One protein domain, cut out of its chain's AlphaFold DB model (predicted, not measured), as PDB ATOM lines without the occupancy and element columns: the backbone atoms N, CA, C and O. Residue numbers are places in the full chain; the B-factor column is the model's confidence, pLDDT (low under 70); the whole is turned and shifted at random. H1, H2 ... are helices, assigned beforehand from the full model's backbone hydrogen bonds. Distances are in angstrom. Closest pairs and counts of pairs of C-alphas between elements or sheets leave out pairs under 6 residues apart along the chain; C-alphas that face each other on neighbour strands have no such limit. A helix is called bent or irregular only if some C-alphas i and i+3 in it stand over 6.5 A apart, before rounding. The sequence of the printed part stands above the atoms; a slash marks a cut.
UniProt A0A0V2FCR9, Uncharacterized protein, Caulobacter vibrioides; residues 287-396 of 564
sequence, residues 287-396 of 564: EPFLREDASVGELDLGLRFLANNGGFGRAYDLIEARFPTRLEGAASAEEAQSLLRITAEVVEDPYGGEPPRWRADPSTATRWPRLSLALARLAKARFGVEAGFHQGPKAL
ATOM      1  N   GLU A 287      36.550  -4.043 -18.728       98.19
ATOM      2  CA  GLU A 287      36.555  -4.966 -19.877       98.19
ATOM      3  C   GLU A 287      35.234  -5.732 -20.081       98.19
ATOM      4  O   GLU A 287      34.761  -5.790 -21.222       98.19
ATOM      5  N   PRO A 288      34.561  -6.254 -19.031       98.06
ATOM      6  CA  PRO A 288      33.257  -6.898 -19.192       98.06
ATOM      7  C   PRO A 288      32.169  -5.967 -19.741       98.06
ATOM      8  O   PRO A 288      31.208  -6.452 -20.341       98.06
ATOM      9  N   PHE A 289      32.320  -4.652 -19.554       97.88
ATOM     10  CA  PHE A 289      31.397  -3.627 -20.041       97.88
ATOM     11  C   PHE A 289      31.616  -3.275 -21.519       97.88
ATOM     12  O   PHE A 289      30.773  -2.640 -22.144       97.88
ATOM     13  N   LEU A 290      32.727  -3.734 -22.100       97.81
ATOM     14  CA  LEU A 290      33.089  -3.537 -23.505       97.81
ATOM     15  C   LEU A 290      32.752  -4.759 -24.375       97.81
ATOM     16  O   LEU A 290      33.193  -4.845 -25.527       97.81
ATOM     17  N   ARG A 291      31.991  -5.728 -23.857       97.31
ATOM     18  CA  ARG A 291      31.528  -6.897 -24.621       97.31
ATOM     19  C   ARG A 291      30.411  -6.518 -25.598       97.31
ATOM     20  O   ARG A 291      29.788  -5.466 -25.482       97.31
ATOM     21  N   GLU A 292      30.181  -7.366 -26.593       95.62
ATOM     22  CA  GLU A 292      29.171  -7.126 -27.632       95.62
ATOM     23  C   GLU A 292      27.732  -7.181 -27.098       95.62
ATOM     24  O   GLU A 292      26.867  -6.487 -27.621       95.62
ATOM     25  N   ASP A 293      27.491  -7.929 -26.023       95.25
ATOM     26  CA  ASP A 293      26.203  -8.101 -25.340       95.25
ATOM     27  C   ASP A 293      26.008  -7.147 -24.146       95.25
ATOM     28  O   ASP A 293      24.987  -7.220 -23.466       95.25
ATOM     29  N   ALA A 294      26.968  -6.255 -23.869       95.81
ATOM     30  CA  ALA A 294      26.882  -5.326 -22.744       95.81
ATOM     31  C   ALA A 294      25.676  -4.382 -22.891       95.81
ATOM     32  O   ALA A 294      25.397  -3.883 -23.989       95.81
ATOM     33  N   SER A 295      24.989  -4.096 -21.784       94.56
ATOM     34  CA  SER A 295      23.897  -3.112 -21.766       94.56
ATOM     35  C   SER A 295      24.396  -1.710 -22.144       94.56
ATOM     36  O   SER A 295      25.588  -1.418 -22.038       94.56
ATOM     37  N   VAL A 296      23.499  -0.811 -22.567       93.12
ATOM     38  CA  VAL A 296      23.874   0.574 -22.926       93.12
ATOM     39  C   VAL A 296      24.582   1.282 -21.767       93.12
ATOM     40  O   VAL A 296      25.618   1.900 -21.980       93.12
ATOM     41  N   GLY A 297      24.088   1.119 -20.535       92.19
ATOM     42  CA  GLY A 297      24.713   1.712 -19.349       92.19
ATOM     43  C   GLY A 297      26.053   1.080 -18.952       92.19
ATOM     44  O   GLY A 297      26.855   1.728 -18.297       92.19
ATOM     45  N   GLU A 298      26.329  -0.174 -19.318       95.81
ATOM     46  CA  GLU A 298      27.678  -0.747 -19.167       95.81
ATOM     47  C   GLU A 298      28.622  -0.155 -20.196       95.81
ATOM     48  O   GLU A 298      29.696   0.330 -19.849       95.81
ATOM     49  N   LEU A 299      28.188  -0.157 -21.455       96.25
ATOM     50  CA  LEU A 299      28.980   0.354 -22.556       96.25
ATOM     51  C   LEU A 299      29.345   1.832 -22.349       96.25
ATOM     52  O   LEU A 299      30.480   2.196 -22.633       96.25
ATOM     53  N   ASP A 300      28.435   2.637 -21.786       95.50
ATOM     54  CA  ASP A 300      28.691   4.008 -21.317       95.50
ATOM     55  C   ASP A 300      29.930   4.072 -20.407       95.50
ATOM     56  O   ASP A 300      30.954   4.666 -20.757       95.50
ATOM     57  N   LEU A 301      29.877   3.351 -19.280       96.06
ATOM     58  CA  LEU A 301      30.949   3.316 -18.285       96.06
ATOM     59  C   LEU A 301      32.276   2.838 -18.893       96.06
ATOM     60  O   LEU A 301      33.326   3.428 -18.651       96.06
ATOM     61  N   GLY A 302      32.238   1.772 -19.699       97.94
ATOM     62  CA  GLY A 302      33.430   1.210 -20.331       97.94
ATOM     63  C   GLY A 302      34.078   2.150 -21.350       97.94
ATOM     64  O   GLY A 302      35.304   2.275 -21.382       97.94
ATOM     65  N   LEU A 303      33.279   2.816 -22.188       97.94
ATOM     66  CA  LEU A 303      33.791   3.733 -23.207       97.94
ATOM     67  C   LEU A 303      34.336   5.020 -22.589       97.94
ATOM     68  O   LEU A 303      35.427   5.442 -22.975       97.94
ATOM     69  N   ARG A 304      33.634   5.607 -21.609       96.19
ATOM     70  CA  ARG A 304      34.127   6.778 -20.865       96.19
ATOM     71  C   ARG A 304      35.434   6.458 -20.141       96.19
ATOM     72  O   ARG A 304      36.384   7.231 -20.258       96.19
ATOM     73  N   PHE A 305      35.532   5.285 -19.500       97.50
ATOM     74  CA  PHE A 305      36.778   4.818 -18.884       97.50
ATOM     75  C   PHE A 305      37.935   4.795 -19.889       97.50
ATOM     76  O   PHE A 305      38.972   5.416 -19.649       97.50
ATOM     77  N   LEU A 306      37.759   4.116 -21.032       97.69
ATOM     78  CA  LEU A 306      38.788   4.055 -22.072       97.69
ATOM     79  C   LEU A 306      39.173   5.456 -22.560       97.69
ATOM     80  O   LEU A 306      40.358   5.753 -22.687       97.69
ATOM     81  N   ALA A 307      38.194   6.321 -22.818       95.88
ATOM     82  CA  ALA A 307      38.427   7.660 -23.344       95.88
ATOM     83  C   ALA A 307      39.247   8.545 -22.394       95.88
ATOM     84  O   ALA A 307      40.101   9.297 -22.856       95.88
ATOM     85  N   ASN A 308      39.010   8.436 -21.086       94.50
ATOM     86  CA  ASN A 308      39.687   9.226 -20.057       94.50
ATOM     87  C   ASN A 308      41.045   8.650 -19.626       94.50
ATOM     88  O   ASN A 308      41.896   9.389 -19.139       94.50
ATOM     89  N   ASN A 309      41.275   7.346 -19.811       96.31
ATOM     90  CA  ASN A 309      42.465   6.644 -19.314       96.31
ATOM     91  C   ASN A 309      43.386   6.138 -20.441       96.31
ATOM     92  O   ASN A 309      43.914   5.029 -20.389       96.31
ATOM     93  N   GLY A 310      43.583   6.958 -21.481       95.12
ATOM     94  CA  GLY A 310      44.564   6.712 -22.551       95.12
ATOM     95  C   GLY A 310      44.141   5.699 -23.624       95.12
ATOM     96  O   GLY A 310      44.901   5.419 -24.546       95.12
ATOM     97  N   GLY A 311      42.921   5.168 -23.546       96.31
ATOM     98  CA  GLY A 311      42.332   4.216 -24.490       96.31
ATOM     99  C   GLY A 311      41.391   4.842 -25.527       96.31
ATOM    100  O   GLY A 311      40.560   4.122 -26.080       96.31
ATOM    101  N   PHE A 312      41.487   6.151 -25.796       96.62
ATOM    102  CA  PHE A 312      40.550   6.875 -26.669       96.62
ATOM    103  C   PHE A 312      40.386   6.243 -28.059       96.62
ATOM    104  O   PHE A 312      39.256   6.003 -28.476       96.62
ATOM    105  N   GLY A 313      41.479   5.885 -28.744       96.88
ATOM    106  CA  GLY A 313      41.399   5.237 -30.061       96.88
ATOM    107  C   GLY A 313      40.601   3.927 -30.033       96.88
ATOM    108  O   GLY A 313      39.724   3.715 -30.865       96.88
ATOM    109  N   ARG A 314      40.804   3.093 -29.000       97.56
ATOM    110  CA  ARG A 314      40.029   1.856 -28.793       97.56
ATOM    111  C   ARG A 314      38.555   2.153 -28.507       97.56
ATOM    112  O   ARG A 314      37.693   1.430 -29.001       97.56
ATOM    113  N   ALA A 315      38.256   3.181 -27.710       98.00
ATOM    114  CA  ALA A 315      36.877   3.606 -27.459       98.00
ATOM    115  C   ALA A 315      36.189   4.030 -28.765       98.00
ATOM    116  O   ALA A 315      35.072   3.597 -29.046       98.00
ATOM    117  N   TYR A 316      36.887   4.812 -29.592       98.00
ATOM    118  CA  TYR A 316      36.390   5.252 -30.888       98.00
ATOM    119  C   TYR A 316      36.142   4.085 -31.847       98.00
ATOM    120  O   TYR A 316      35.061   3.998 -32.423       98.00
ATOM    121  N   ASP A 317      37.087   3.153 -31.979       98.06
ATOM    122  CA  ASP A 317      36.928   1.997 -32.869       98.06
ATOM    123  C   ASP A 317      35.731   1.119 -32.451       98.06
ATOM    124  O   ASP A 317      35.013   0.586 -33.298       98.06
ATOM    125  N   LEU A 318      35.454   1.004 -31.145       98.12
ATOM    126  CA  LEU A 318      34.257   0.322 -30.639       98.12
ATOM    127  C   LEU A 318      32.964   1.066 -30.988       98.12
ATOM    128  O   LEU A 318      31.972   0.419 -31.334       98.12
ATOM    129  N   ILE A 319      32.966   2.398 -30.903       97.88
ATOM    130  CA  ILE A 319      31.837   3.234 -31.326       97.88
ATOM    131  C   ILE A 319      31.591   3.040 -32.824       97.88
ATOM    132  O   ILE A 319      30.485   2.669 -33.214       97.88
ATOM    133  N   GLU A 320      32.618   3.226 -33.651       97.81
ATOM    134  CA  GLU A 320      32.531   3.105 -35.108       97.81
ATOM    135  C   GLU A 320      32.023   1.723 -35.537       97.81
ATOM    136  O   GLU A 320      31.121   1.630 -36.370       97.81
ATOM    137  N   ALA A 321      32.534   0.652 -34.923       97.44
ATOM    138  CA  ALA A 321      32.163  -0.711 -35.283       97.44
ATOM    139  C   ALA A 321      30.757  -1.126 -34.817       97.44
ATOM    140  O   ALA A 321      30.134  -1.969 -35.460       97.44
ATOM    141  N   ARG A 322      30.262  -0.602 -33.685       96.81
ATOM    142  CA  ARG A 322      29.068  -1.163 -33.015       96.81
ATOM    143  C   ARG A 322      27.866  -0.235 -32.973       96.81
ATOM    144  O   ARG A 322      26.733  -0.719 -32.982       96.81
ATOM    145  N   PHE A 323      28.072   1.077 -32.875       96.62
ATOM    146  CA  PHE A 323      26.969   2.010 -32.635       96.62
ATOM    147  C   PHE A 323      25.994   2.108 -33.808       96.62
ATOM    148  O   PHE A 323      24.802   2.161 -33.520       96.62
ATOM    149  N   PRO A 324      26.408   2.052 -35.092       97.38
ATOM    150  CA  PRO A 324      25.452   2.011 -36.198       97.38
ATOM    151  C   PRO A 324      24.460   0.845 -36.067       97.38
ATOM    152  O   PRO A 324      23.250   1.058 -36.051       97.38
ATOM    153  N   THR A 325      24.962  -0.376 -35.852       97.00
ATOM    154  CA  THR A 325      24.125  -1.577 -35.704       97.00
ATOM    155  C   THR A 325      23.274  -1.541 -34.439       97.00
ATOM    156  O   THR A 325      22.110  -1.926 -34.468       97.00
ATOM    157  N   ARG A 326      23.811  -1.046 -33.316       96.19
ATOM    158  CA  ARG A 326      23.023  -0.894 -32.082       96.19
ATOM    159  C   ARG A 326      21.938   0.166 -32.209       96.19
ATOM    160  O   ARG A 326      20.840  -0.046 -31.716       96.19
ATOM    161  N   LEU A 327      22.203   1.267 -32.902       96.12
ATOM    162  CA  LEU A 327      21.210   2.306 -33.161       96.12
ATOM    163  C   LEU A 327      20.109   1.801 -34.111       96.12
ATOM    164  O   LEU A 327      18.932   2.083 -33.901       96.12
ATOM    165  N   GLU A 328      20.463   0.980 -35.102       96.31
ATOM    166  CA  GLU A 328      19.508   0.207 -35.911       96.31
ATOM    167  C   GLU A 328      18.786  -0.895 -35.118       96.31
ATOM    168  O   GLU A 328      17.707  -1.333 -35.506       96.31
ATOM    169  N   GLY A 329      19.357  -1.377 -34.020       95.62
ATOM    170  CA  GLY A 329      18.748  -2.379 -33.146       95.62
ATOM    171  C   GLY A 329      17.890  -1.790 -32.026       95.62
ATOM    172  O   GLY A 329      17.052  -2.504 -31.485       95.62
ATOM    173  N   ALA A 330      18.075  -0.507 -31.697       94.88
ATOM    174  CA  ALA A 330      17.489   0.114 -30.516       94.88
ATOM    175  C   ALA A 330      15.955   0.047 -30.537       94.88
ATOM    176  O   ALA A 330      15.305   0.274 -31.573       94.88
ATOM    177  N   ALA A 331      15.394  -0.284 -29.374       93.12
ATOM    178  CA  ALA A 331      13.972  -0.542 -29.183       93.12
ATOM    179  C   ALA A 331      13.155   0.750 -29.040       93.12
ATOM    180  O   ALA A 331      11.951   0.749 -29.305       93.12
ATOM    181  N   SER A 332      13.793   1.853 -28.638       91.75
ATOM    182  CA  SER A 332      13.135   3.136 -28.389       91.75
ATOM    183  C   SER A 332      14.011   4.337 -28.761       91.75
ATOM    184  O   SER A 332      15.228   4.229 -28.929       91.75
ATOM    185  N   ALA A 333      13.376   5.508 -28.860       88.69
ATOM    186  CA  ALA A 333      14.065   6.785 -29.038       88.69
ATOM    187  C   ALA A 333      14.967   7.141 -27.839       88.69
ATOM    188  O   ALA A 333      16.017   7.744 -28.029       88.69
ATOM    189  N   GLU A 334      14.592   6.733 -26.624       88.44
ATOM    190  CA  GLU A 334      15.368   6.958 -25.396       88.44
ATOM    191  C   GLU A 334      16.673   6.147 -25.385       88.44
ATOM    192  O   GLU A 334      17.742   6.667 -25.051       88.44
ATOM    193  N   GLU A 335      16.616   4.882 -25.814       92.19
ATOM    194  CA  GLU A 335      17.809   4.044 -25.962       92.19
ATOM    195  C   GLU A 335      18.746   4.619 -27.035       92.19
ATOM    196  O   GLU A 335      19.953   4.751 -26.813       92.19
ATOM    197  N   ALA A 336      18.184   5.041 -28.172       94.19
ATOM    198  CA  ALA A 336      18.919   5.725 -29.230       94.19
ATOM    199  C   ALA A 336      19.587   7.015 -28.726       94.19
ATOM    200  O   ALA A 336      20.776   7.229 -28.960       94.19
ATOM    201  N   GLN A 337      18.855   7.854 -27.992       92.12
ATOM    202  CA  GLN A 337      19.380   9.090 -27.414       92.12
ATOM    203  C   GLN A 337      20.497   8.817 -26.401       92.12
ATOM    204  O   GLN A 337      21.496   9.532 -26.395       92.12
ATOM    205  N   SER A 338      20.371   7.754 -25.603       91.62
ATOM    206  CA  SER A 338      21.416   7.325 -24.672       91.62
ATOM    207  C   SER A 338      22.707   6.957 -25.406       91.62
ATOM    208  O   SER A 338      23.769   7.456 -25.048       91.62
ATOM    209  N   LEU A 339      22.630   6.169 -26.485       95.50
ATOM    210  CA  LEU A 339      23.793   5.846 -27.327       95.50
ATOM    211  C   LEU A 339      24.435   7.107 -27.934       95.50
ATOM    212  O   LEU A 339      25.658   7.259 -27.930       95.50
ATOM    213  N   LEU A 340      23.628   8.044 -28.435       95.31
ATOM    214  CA  LEU A 340      24.143   9.289 -29.014       95.31
ATOM    215  C   LEU A 340      24.823  10.169 -27.959       95.31
ATOM    216  O   LEU A 340      25.900  10.700 -28.226       95.31
ATOM    217  N   ARG A 341      24.248  10.276 -26.754       93.19
ATOM    218  CA  ARG A 341      24.838  11.009 -25.624       93.19
ATOM    219  C   ARG A 341      26.200  10.434 -25.238       93.19
ATOM    220  O   ARG A 341      27.164  11.187 -25.187       93.19
ATOM    221  N   ILE A 342      26.293   9.112 -25.064       93.50
ATOM    222  CA  ILE A 342      27.557   8.417 -24.758       93.50
ATOM    223  C   ILE A 342      28.616   8.756 -25.807       93.50
ATOM    224  O   ILE A 342      29.753   9.092 -25.482       93.50
ATOM    225  N   THR A 343      28.231   8.703 -27.083       95.44
ATOM    226  CA  THR A 343      29.136   9.028 -28.189       95.44
ATOM    227  C   THR A 343      29.622  10.476 -28.104       95.44
ATOM    228  O   THR A 343      30.812  10.729 -28.271       95.44
ATOM    229  N   ALA A 344      28.722  11.426 -27.831       93.94
ATOM    230  CA  ALA A 344      29.070  12.840 -27.716       93.94
ATOM    231  C   ALA A 344      30.026  13.084 -26.540       93.94
ATOM    232  O   ALA A 344      31.038  13.755 -26.715       93.94
ATOM    233  N   GLU A 345      29.753  12.499 -25.374       90.75
ATOM    234  CA  GLU A 345      30.610  12.613 -24.186       90.75
ATOM    235  C   GLU A 345      32.008  12.034 -24.426       90.75
ATOM    236  O   GLU A 345      33.006  12.668 -24.095       90.75
ATOM    237  N   VAL A 346      32.093  10.863 -25.061       94.12
ATOM    238  CA  VAL A 346      33.368  10.187 -25.336       94.12
ATOM    239  C   VAL A 346      34.189  10.909 -26.406       94.12
ATOM    240  O   VAL A 346      35.412  10.984 -26.288       94.12
ATOM    241  N   VAL A 347      33.543  11.395 -27.471       94.88
ATOM    242  CA  VAL A 347      34.229  11.858 -28.688       94.88
ATOM    243  C   VAL A 347      34.319  13.380 -28.774       94.88
ATOM    244  O   VAL A 347      35.367  13.903 -29.166       94.88
ATOM    245  N   GLU A 348      33.245  14.095 -28.432       88.88
ATOM    246  CA  GLU A 348      33.184  15.560 -28.520       88.88
ATOM    247  C   GLU A 348      33.524  16.271 -27.206       88.88
ATOM    248  O   GLU A 348      33.990  17.402 -27.280       88.88
ATOM    249  N   ASP A 349      33.349  15.612 -26.054       81.88
ATOM    250  CA  ASP A 349      33.560  16.175 -24.710       81.88
ATOM    251  C   ASP A 349      32.920  17.572 -24.547       81.88
ATOM    252  O   ASP A 349      33.608  18.579 -24.361       81.88
ATOM    253  N   PRO A 350      31.580  17.675 -24.663       61.38
ATOM    254  CA  PRO A 350      30.889  18.960 -24.780       61.38
ATOM    255  C   PRO A 350      31.022  19.851 -23.536       61.38
ATOM    256  O   PRO A 350      30.682  21.032 -23.592       61.38
ATOM    257  N   TYR A 351      31.506  19.302 -22.421       66.06
ATOM    258  CA  TYR A 351      31.671  20.003 -21.152       66.06
ATOM    259  C   TYR A 351      33.129  20.390 -20.862       66.06
ATOM    260  O   TYR A 351      33.370  21.180 -19.949       66.06
ATOM    261  N   GLY A 352      34.093  19.868 -21.629       60.91
ATOM    262  CA  GLY A 352      35.515  19.925 -21.299       60.91
ATOM    263  C   GLY A 352      36.196  21.286 -21.452       60.91
ATOM    264  O   GLY A 352      37.327  21.426 -21.001       60.91
ATOM    265  N   GLY A 353      35.577  22.295 -22.078       61.16
ATOM    266  CA  GLY A 353      36.200  23.605 -22.371       61.16
ATOM    267  C   GLY A 353      37.393  23.555 -23.346       61.16
ATOM    268  O   GLY A 353      37.713  24.551 -23.992       61.16
ATOM    269  N   GLU A 354      38.010  22.388 -23.485       76.44
ATOM    270  CA  GLU A 354      39.049  22.031 -24.432       76.44
ATOM    271  C   GLU A 354      38.467  21.737 -25.825       76.44
ATOM    272  O   GLU A 354      37.268  21.472 -25.982       76.44
ATOM    273  N   PRO A 355      39.305  21.755 -26.876       84.25
ATOM    274  CA  PRO A 355      38.906  21.260 -28.182       84.25
ATOM    275  C   PRO A 355      38.380  19.816 -28.099       84.25
ATOM    276  O   PRO A 355      38.936  19.007 -27.355       84.25
ATOM    277  N   PRO A 356      37.381  19.446 -28.922       88.56
ATOM    278  CA  PRO A 356      36.876  18.079 -28.976       88.56
ATOM    279  C   PRO A 356      37.992  17.041 -29.146       88.56
ATOM    280  O   PRO A 356      38.836  17.187 -30.038       88.56
ATOM    281  N   ARG A 357      37.969  15.966 -28.345       91.25
ATOM    282  CA  ARG A 357      39.035  14.940 -28.286       91.25
ATOM    283  C   ARG A 357      39.387  14.363 -29.653       91.25
ATOM    284  O   ARG A 357      40.559  14.163 -29.969       91.25
ATOM    285  N   TRP A 358      38.379  14.173 -30.504       95.06
ATOM    286  CA  TRP A 358      38.559  13.666 -31.863       95.06
ATOM    287  C   TRP A 358      39.492  14.509 -32.739       95.06
ATOM    288  O   TRP A 358      40.059  13.975 -33.687       95.06
ATOM    289  N   ARG A 359      39.651  15.810 -32.456       94.88
ATOM    290  CA  ARG A 359      40.562  16.686 -33.210       94.88
ATOM    291  C   ARG A 359      42.024  16.465 -32.842       94.88
ATOM    292  O   ARG A 359      42.888  16.710 -33.679       94.88
ATOM    293  N   ALA A 360      42.294  16.031 -31.611       91.50
ATOM    294  CA  ALA A 360      43.649  15.792 -31.128       91.50
ATOM    295  C   ALA A 360      44.239  14.474 -31.662       91.50
ATOM    296  O   ALA A 360      45.454  14.374 -31.813       91.50
ATOM    297  N   ASP A 361      43.397  13.486 -31.987       93.44
ATOM    298  CA  ASP A 361      43.819  12.218 -32.590       93.44
ATOM    299  C   ASP A 361      43.721  12.257 -34.133       93.44
ATOM    300  O   ASP A 361      42.612  12.307 -34.675       93.44
ATOM    301  N   PRO A 362      44.842  12.179 -34.882       94.50
ATOM    302  CA  PRO A 362      44.822  12.289 -36.343       94.50
ATOM    303  C   PRO A 362      43.967  11.225 -37.045       94.50
ATOM    304  O   PRO A 362      43.350  11.504 -38.075       94.50
ATOM    305  N   SER A 363      43.915  10.003 -36.503       94.31
ATOM    306  CA  SER A 363      43.139   8.913 -37.104       94.31
ATOM    307  C   SER A 363      41.635   9.179 -36.994       94.31
ATOM    308  O   SER A 363      40.881   8.969 -37.946       94.31
ATOM    309  N   THR A 364      41.207   9.704 -35.850       96.38
ATOM    310  CA  THR A 364      39.817  10.017 -35.537       96.38
ATOM    311  C   THR A 364      39.374  11.280 -36.268       96.38
ATOM    312  O   THR A 364      38.269  11.314 -36.810       96.38
ATOM    313  N   ALA A 365      40.257  12.277 -36.400       96.44
ATOM    314  CA  ALA A 365      39.987  13.530 -37.103       96.44
ATOM    315  C   ALA A 365      39.505  13.353 -38.547       96.44
ATOM    316  O   ALA A 365      38.676  14.122 -39.032       96.44
ATOM    317  N   THR A 366      39.980  12.308 -39.226       96.62
ATOM    318  CA  THR A 366      39.592  12.012 -40.615       96.62
ATOM    319  C   THR A 366      38.311  11.178 -40.746       96.62
ATOM    320  O   THR A 366      37.701  11.160 -41.822       96.62
ATOM    321  N   ARG A 367      37.888  10.497 -39.671       97.81
ATOM    322  CA  ARG A 367      36.755   9.554 -39.653       97.81
ATOM    323  C   ARG A 367      35.509  10.145 -38.990       97.81
ATOM    324  O   ARG A 367      34.410  10.043 -39.543       97.81
ATOM    325  N   TRP A 368      35.673  10.835 -37.859       97.31
ATOM    326  CA  TRP A 368      34.569  11.315 -37.022       97.31
ATOM    327  C   TRP A 368      33.547  12.200 -37.741       97.31
ATOM    328  O   TRP A 368      32.354  11.933 -37.583       97.31
ATOM    329  N   PRO A 369      33.932  13.190 -38.573       97.38
ATOM    330  CA  PRO A 369      32.950  14.020 -39.269       97.38
ATOM    331  C   PRO A 369      31.936  13.211 -40.093       97.38
ATOM    332  O   PRO A 369      30.747  13.520 -40.102       97.38
ATOM    333  N   ARG A 370      32.380  12.125 -40.744       97.44
ATOM    334  CA  ARG A 370      31.506  11.257 -41.549       97.44
ATOM    335  C   ARG A 370      30.656  10.340 -40.679       97.44
ATOM    336  O   ARG A 370      29.460  10.213 -40.929       97.44
ATOM    337  N   LEU A 371      31.263   9.727 -39.659       97.75
ATOM    338  CA  LEU A 371      30.555   8.837 -38.739       97.75
ATOM    339  C   LEU A 371      29.455   9.582 -37.970       97.75
ATOM    340  O   LEU A 371      28.318   9.122 -37.936       97.75
ATOM    341  N   SER A 372      29.763  10.751 -37.407       97.38
ATOM    342  CA  SER A 372      28.794  11.580 -36.678       97.38
ATOM    343  C   SER A 372      27.596  11.976 -37.543       97.38
ATOM    344  O   SER A 372      26.455  11.821 -37.110       97.38
ATOM    345  N   LEU A 373      27.824  12.397 -38.793       96.62
ATOM    346  CA  LEU A 373      26.744  12.694 -39.737       96.62
ATOM    347  C   LEU A 373      25.894  11.450 -40.053       96.62
ATOM    348  O   LEU A 373      24.667  11.544 -40.102       96.62
ATOM    349  N   ALA A 374      26.522  10.285 -40.243       97.25
ATOM    350  CA  ALA A 374      25.808   9.033 -40.497       97.25
ATOM    351  C   ALA A 374      24.936   8.612 -39.301       97.25
ATOM    352  O   ALA A 374      23.756   8.310 -39.484       97.25
ATOM    353  N   LEU A 375      25.478   8.662 -38.081       97.00
ATOM    354  CA  LEU A 375      24.737   8.367 -36.850       97.00
ATOM    355  C   LEU A 375      23.576   9.347 -36.640       97.00
ATOM    356  O   LEU A 375      22.466   8.926 -36.320       97.00
ATOM    357  N   ALA A 376      23.800  10.642 -36.877       95.56
ATOM    358  CA  ALA A 376      22.767  11.667 -36.760       95.56
ATOM    359  C   ALA A 376      21.624  11.463 -37.769       95.56
ATOM    360  O   ALA A 376      20.450  11.564 -37.407       95.56
ATOM    361  N   ARG A 377      21.948  11.123 -39.026       95.38
ATOM    362  CA  ARG A 377      20.952  10.775 -40.053       95.38
ATOM    363  C   ARG A 377      20.156   9.533 -39.668       95.38
ATOM    364  O   ARG A 377      18.931   9.555 -39.755       95.38
ATOM    365  N   LEU A 378      20.834   8.480 -39.215       95.94
ATOM    366  CA  LEU A 378      20.201   7.234 -38.791       95.94
ATOM    367  C   LEU A 378      19.239   7.462 -37.612       95.94
ATOM    368  O   LEU A 378      18.085   7.033 -37.666       95.94
ATOM    369  N   ALA A 379      19.677   8.202 -36.589       94.56
ATOM    370  CA  ALA A 379      18.852   8.563 -35.438       94.56
ATOM    371  C   ALA A 379      17.599   9.349 -35.845       94.56
ATOM    372  O   ALA A 379      16.483   9.004 -35.445       94.56
ATOM    373  N   LYS A 380      17.770  10.366 -36.698       91.88
ATOM    374  CA  LYS A 380      16.666  11.198 -37.182       91.88
ATOM    375  C   LYS A 380      15.689  10.399 -38.038       91.88
ATOM    376  O   LYS A 380      14.482  10.526 -37.851       91.88
ATOM    377  N   ALA A 381      16.188   9.562 -38.944       92.38
ATOM    378  CA  ALA A 381      15.356   8.760 -39.834       92.38
ATOM    379  C   ALA A 381      14.510   7.733 -39.070       92.38
ATOM    380  O   ALA A 381      13.330   7.561 -39.371       92.38
ATOM    381  N   ARG A 382      15.100   7.063 -38.074       92.81
ATOM    382  CA  ARG A 382      14.431   5.982 -37.343       92.81
ATOM    383  C   ARG A 382      13.568   6.475 -36.187       92.81
ATOM    384  O   ARG A 382      12.467   5.970 -35.992       92.81
ATOM    385  N   PHE A 383      14.068   7.443 -35.426       90.19
ATOM    386  CA  PHE A 383      13.460   7.854 -34.159       90.19
ATOM    387  C   PHE A 383      12.971   9.303 -34.161       90.19
ATOM    388  O   PHE A 383      12.309   9.718 -33.217       90.19
ATOM    389  N   GLY A 384      13.292  10.093 -35.193       88.25
ATOM    390  CA  GLY A 384      13.035  11.535 -35.184       88.25
ATOM    391  C   GLY A 384      13.900  12.305 -34.182       88.25
ATOM    392  O   GLY A 384      13.625  13.474 -33.932       88.25
ATOM    393  N   VAL A 385      14.929  11.663 -33.619       88.25
ATOM    394  CA  VAL A 385      15.844  12.252 -32.636       88.25
ATOM    395  C   VAL A 385      16.992  12.934 -33.365       88.25
ATOM    396  O   VAL A 385      17.599  12.359 -34.268       88.25
ATOM    397  N   GLU A 386      17.308  14.159 -32.963       88.31
ATOM    398  CA  GLU A 386      18.480  14.868 -33.465       88.31
ATOM    399  C   GLU A 386      19.678  14.567 -32.571       88.31
ATOM    400  O   GLU A 386      19.624  14.735 -31.354       88.31
ATOM    401  N   ALA A 387      20.765  14.087 -33.175       89.81
ATOM    402  CA  ALA A 387      22.004  13.882 -32.445       89.81
ATOM    403  C   ALA A 387      22.657  15.235 -32.140       89.81
ATOM    404  O   ALA A 387      22.749  16.091 -33.020       89.81
ATOM    405  N   GLY A 388      23.183  15.394 -30.927       86.50
ATOM    406  CA  GLY A 388      23.932  16.583 -30.507       86.50
ATOM    407  C   GLY A 388      25.343  16.695 -31.102       86.50
ATOM    408  O   GLY A 388      26.192  17.351 -30.511       86.50
ATOM    409  N   PHE A 389      25.629  16.028 -32.228       91.94
ATOM    410  CA  PHE A 389      26.939  16.076 -32.881       91.94
ATOM    411  C   PHE A 389      27.000  17.292 -33.800       91.94
ATOM    412  O   PHE A 389      26.592  17.228 -34.960       91.94
ATOM    413  N   HIS A 390      27.486  18.420 -33.299       89.88
ATOM    414  CA  HIS A 390      27.554  19.643 -34.107       89.88
ATOM    415  C   HIS A 390      28.967  19.886 -34.636       89.88
ATOM    416  O   HIS A 390      29.142  20.288 -35.785       89.88
ATOM    417  N   GLN A 391      29.992  19.586 -33.833       91.50
ATOM    418  CA  GLN A 391      31.378  19.891 -34.189       91.50
ATOM    419  C   GLN A 391      31.925  18.956 -35.269       91.50
ATOM    420  O   GLN A 391      32.671  19.416 -36.136       91.50
ATOM    421  N   GLY A 392      31.567  17.667 -35.229       93.38
ATOM    422  CA  GLY A 392      31.933  16.694 -36.261       93.38
ATOM    423  C   GLY A 392      31.371  17.062 -37.639       93.38
ATOM    424  O   GLY A 392      32.155  17.379 -38.539       93.38
ATOM    425  N   PRO A 393      30.038  17.094 -37.828       95.44
ATOM    426  CA  PRO A 393      29.433  17.383 -39.127       95.44
ATOM    427  C   PRO A 393      29.789  18.771 -39.674       95.44
ATOM    428  O   PRO A 393      29.923  18.924 -40.887       95.44
ATOM    429  N   LYS A 394      30.037  19.770 -38.810       94.75
ATOM    430  CA  LYS A 394      30.534  21.093 -39.228       94.75
ATOM    431  C   LYS A 394      31.794  21.008 -40.093       94.75
ATOM    432  O   LYS A 394      31.929  21.784 -41.032       94.75
ATOM    433  N   ALA A 395      32.692  20.058 -39.834       94.88
ATOM    434  CA  ALA A 395      33.911  19.891 -40.629       94.88
ATOM    435  C   ALA A 395      33.653  19.393 -42.068       94.88
ATOM    436  O   ALA A 395      34.555  19.448 -42.899       94.88
ATOM    437  N   LEU A 396      32.439  18.915 -42.372       96.50
ATOM    438  CA  LEU A 396      32.005  18.540 -43.723       96.50
ATOM    439  C   LEU A 396      31.281  19.676 -44.457       96.50
ATOM    440  O   LEU A 396      30.988  19.545 -45.645       96.50
TER     441      LEU A 396
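AT A GLANCE: This is residues 287 to 396 of the 564 residues of an uncharacterized protein of Caulobacter vibrioides (UniProt A0A0V2FCR9). What does the model look like? It is an up-and-down bundle of four helices, each running against the one before it in the chain: H3 and H4 make its middle, H2 and H7 lie on opposite sides of that pair, and H3 is kinked. Where are the short helices? H1 packs on H2, H8 packs on H7, and H5 and H6 lie by the end of the bundle where H4 ends and H7 begins. How large is it? The printed part has 110 residues with eight named helices, H1 to H8 in chain order, and no named strand; it is all helix and compact, with a radius of gyration of the C-alphas of 12.8 A and spans of 34 by 34 by 23 A.

IN THESE COORDINATES: Where does the printed part begin? H1, residues 287 to 290, has C-alpha 287 at (36.555, -4.966, -19.877). Which helices are longer? H2 is residues 296 to 308, 18.3 A long; H3 is 312 to 329, 24.6 A; H4 is 333 to 347, 20.8 A; H7 is 368 to 383, 21.6 A, with C-alpha 383 at (13.460, 7.854, -34.159). Where are the others? H5 is residues 357 to 360, H6 is 362 to 365, and H8 is 391 to 394, with C-alpha 394 at (30.534, 21.093, -39.228).

HOW THE PARTS SIT: How does the bundle fit together? H2 and H3 form a helical hairpin, opposite ways at a shallow tilt of 21 degrees, and touch through residues 303 to 307 and 312 to 315 alone, closest at the C-alphas of Leu 303 and Ala 315, 5.3 A. H4, the hub, touches H2, H3, H5 and H7; its closest C-alphas to H7 are those of Ala 333 and Phe 383, 5.3 A. H2 and H7 are apart. What do the short helices touch? The closest C-alphas of H1 and H2 are those of Phe 289 and Glu 298, 4.8 A, and those of H7 and H8 are Pro 369 and Gly 392, 4.2 A. H5 and H6 only just touch, only at the corner, with 3 pairs of C-alphas within 8 A. How are the backbones? Every O i to N i+4 pair is within hydrogen-bond range in H4 and H7, against 8 of 9 in H2 and 12 of 14 in H3; H1, H5, H6 and H8 are too short for such a pair. H3 is irregular, with C-alphas 321 and 324 7.3 A apart and a kink of 41 degrees near residue 322.

THE WHOLE: How far does it reach? The two C-alphas farthest apart are those of Pro 288 and Leu 396, 35.4 A. Is it cut or loosely linked? The printed part has no cut, and no link is long. Where is confidence low? Residues 350 to 353 are under 70; the mean pLDDT of the printed part is 93.2.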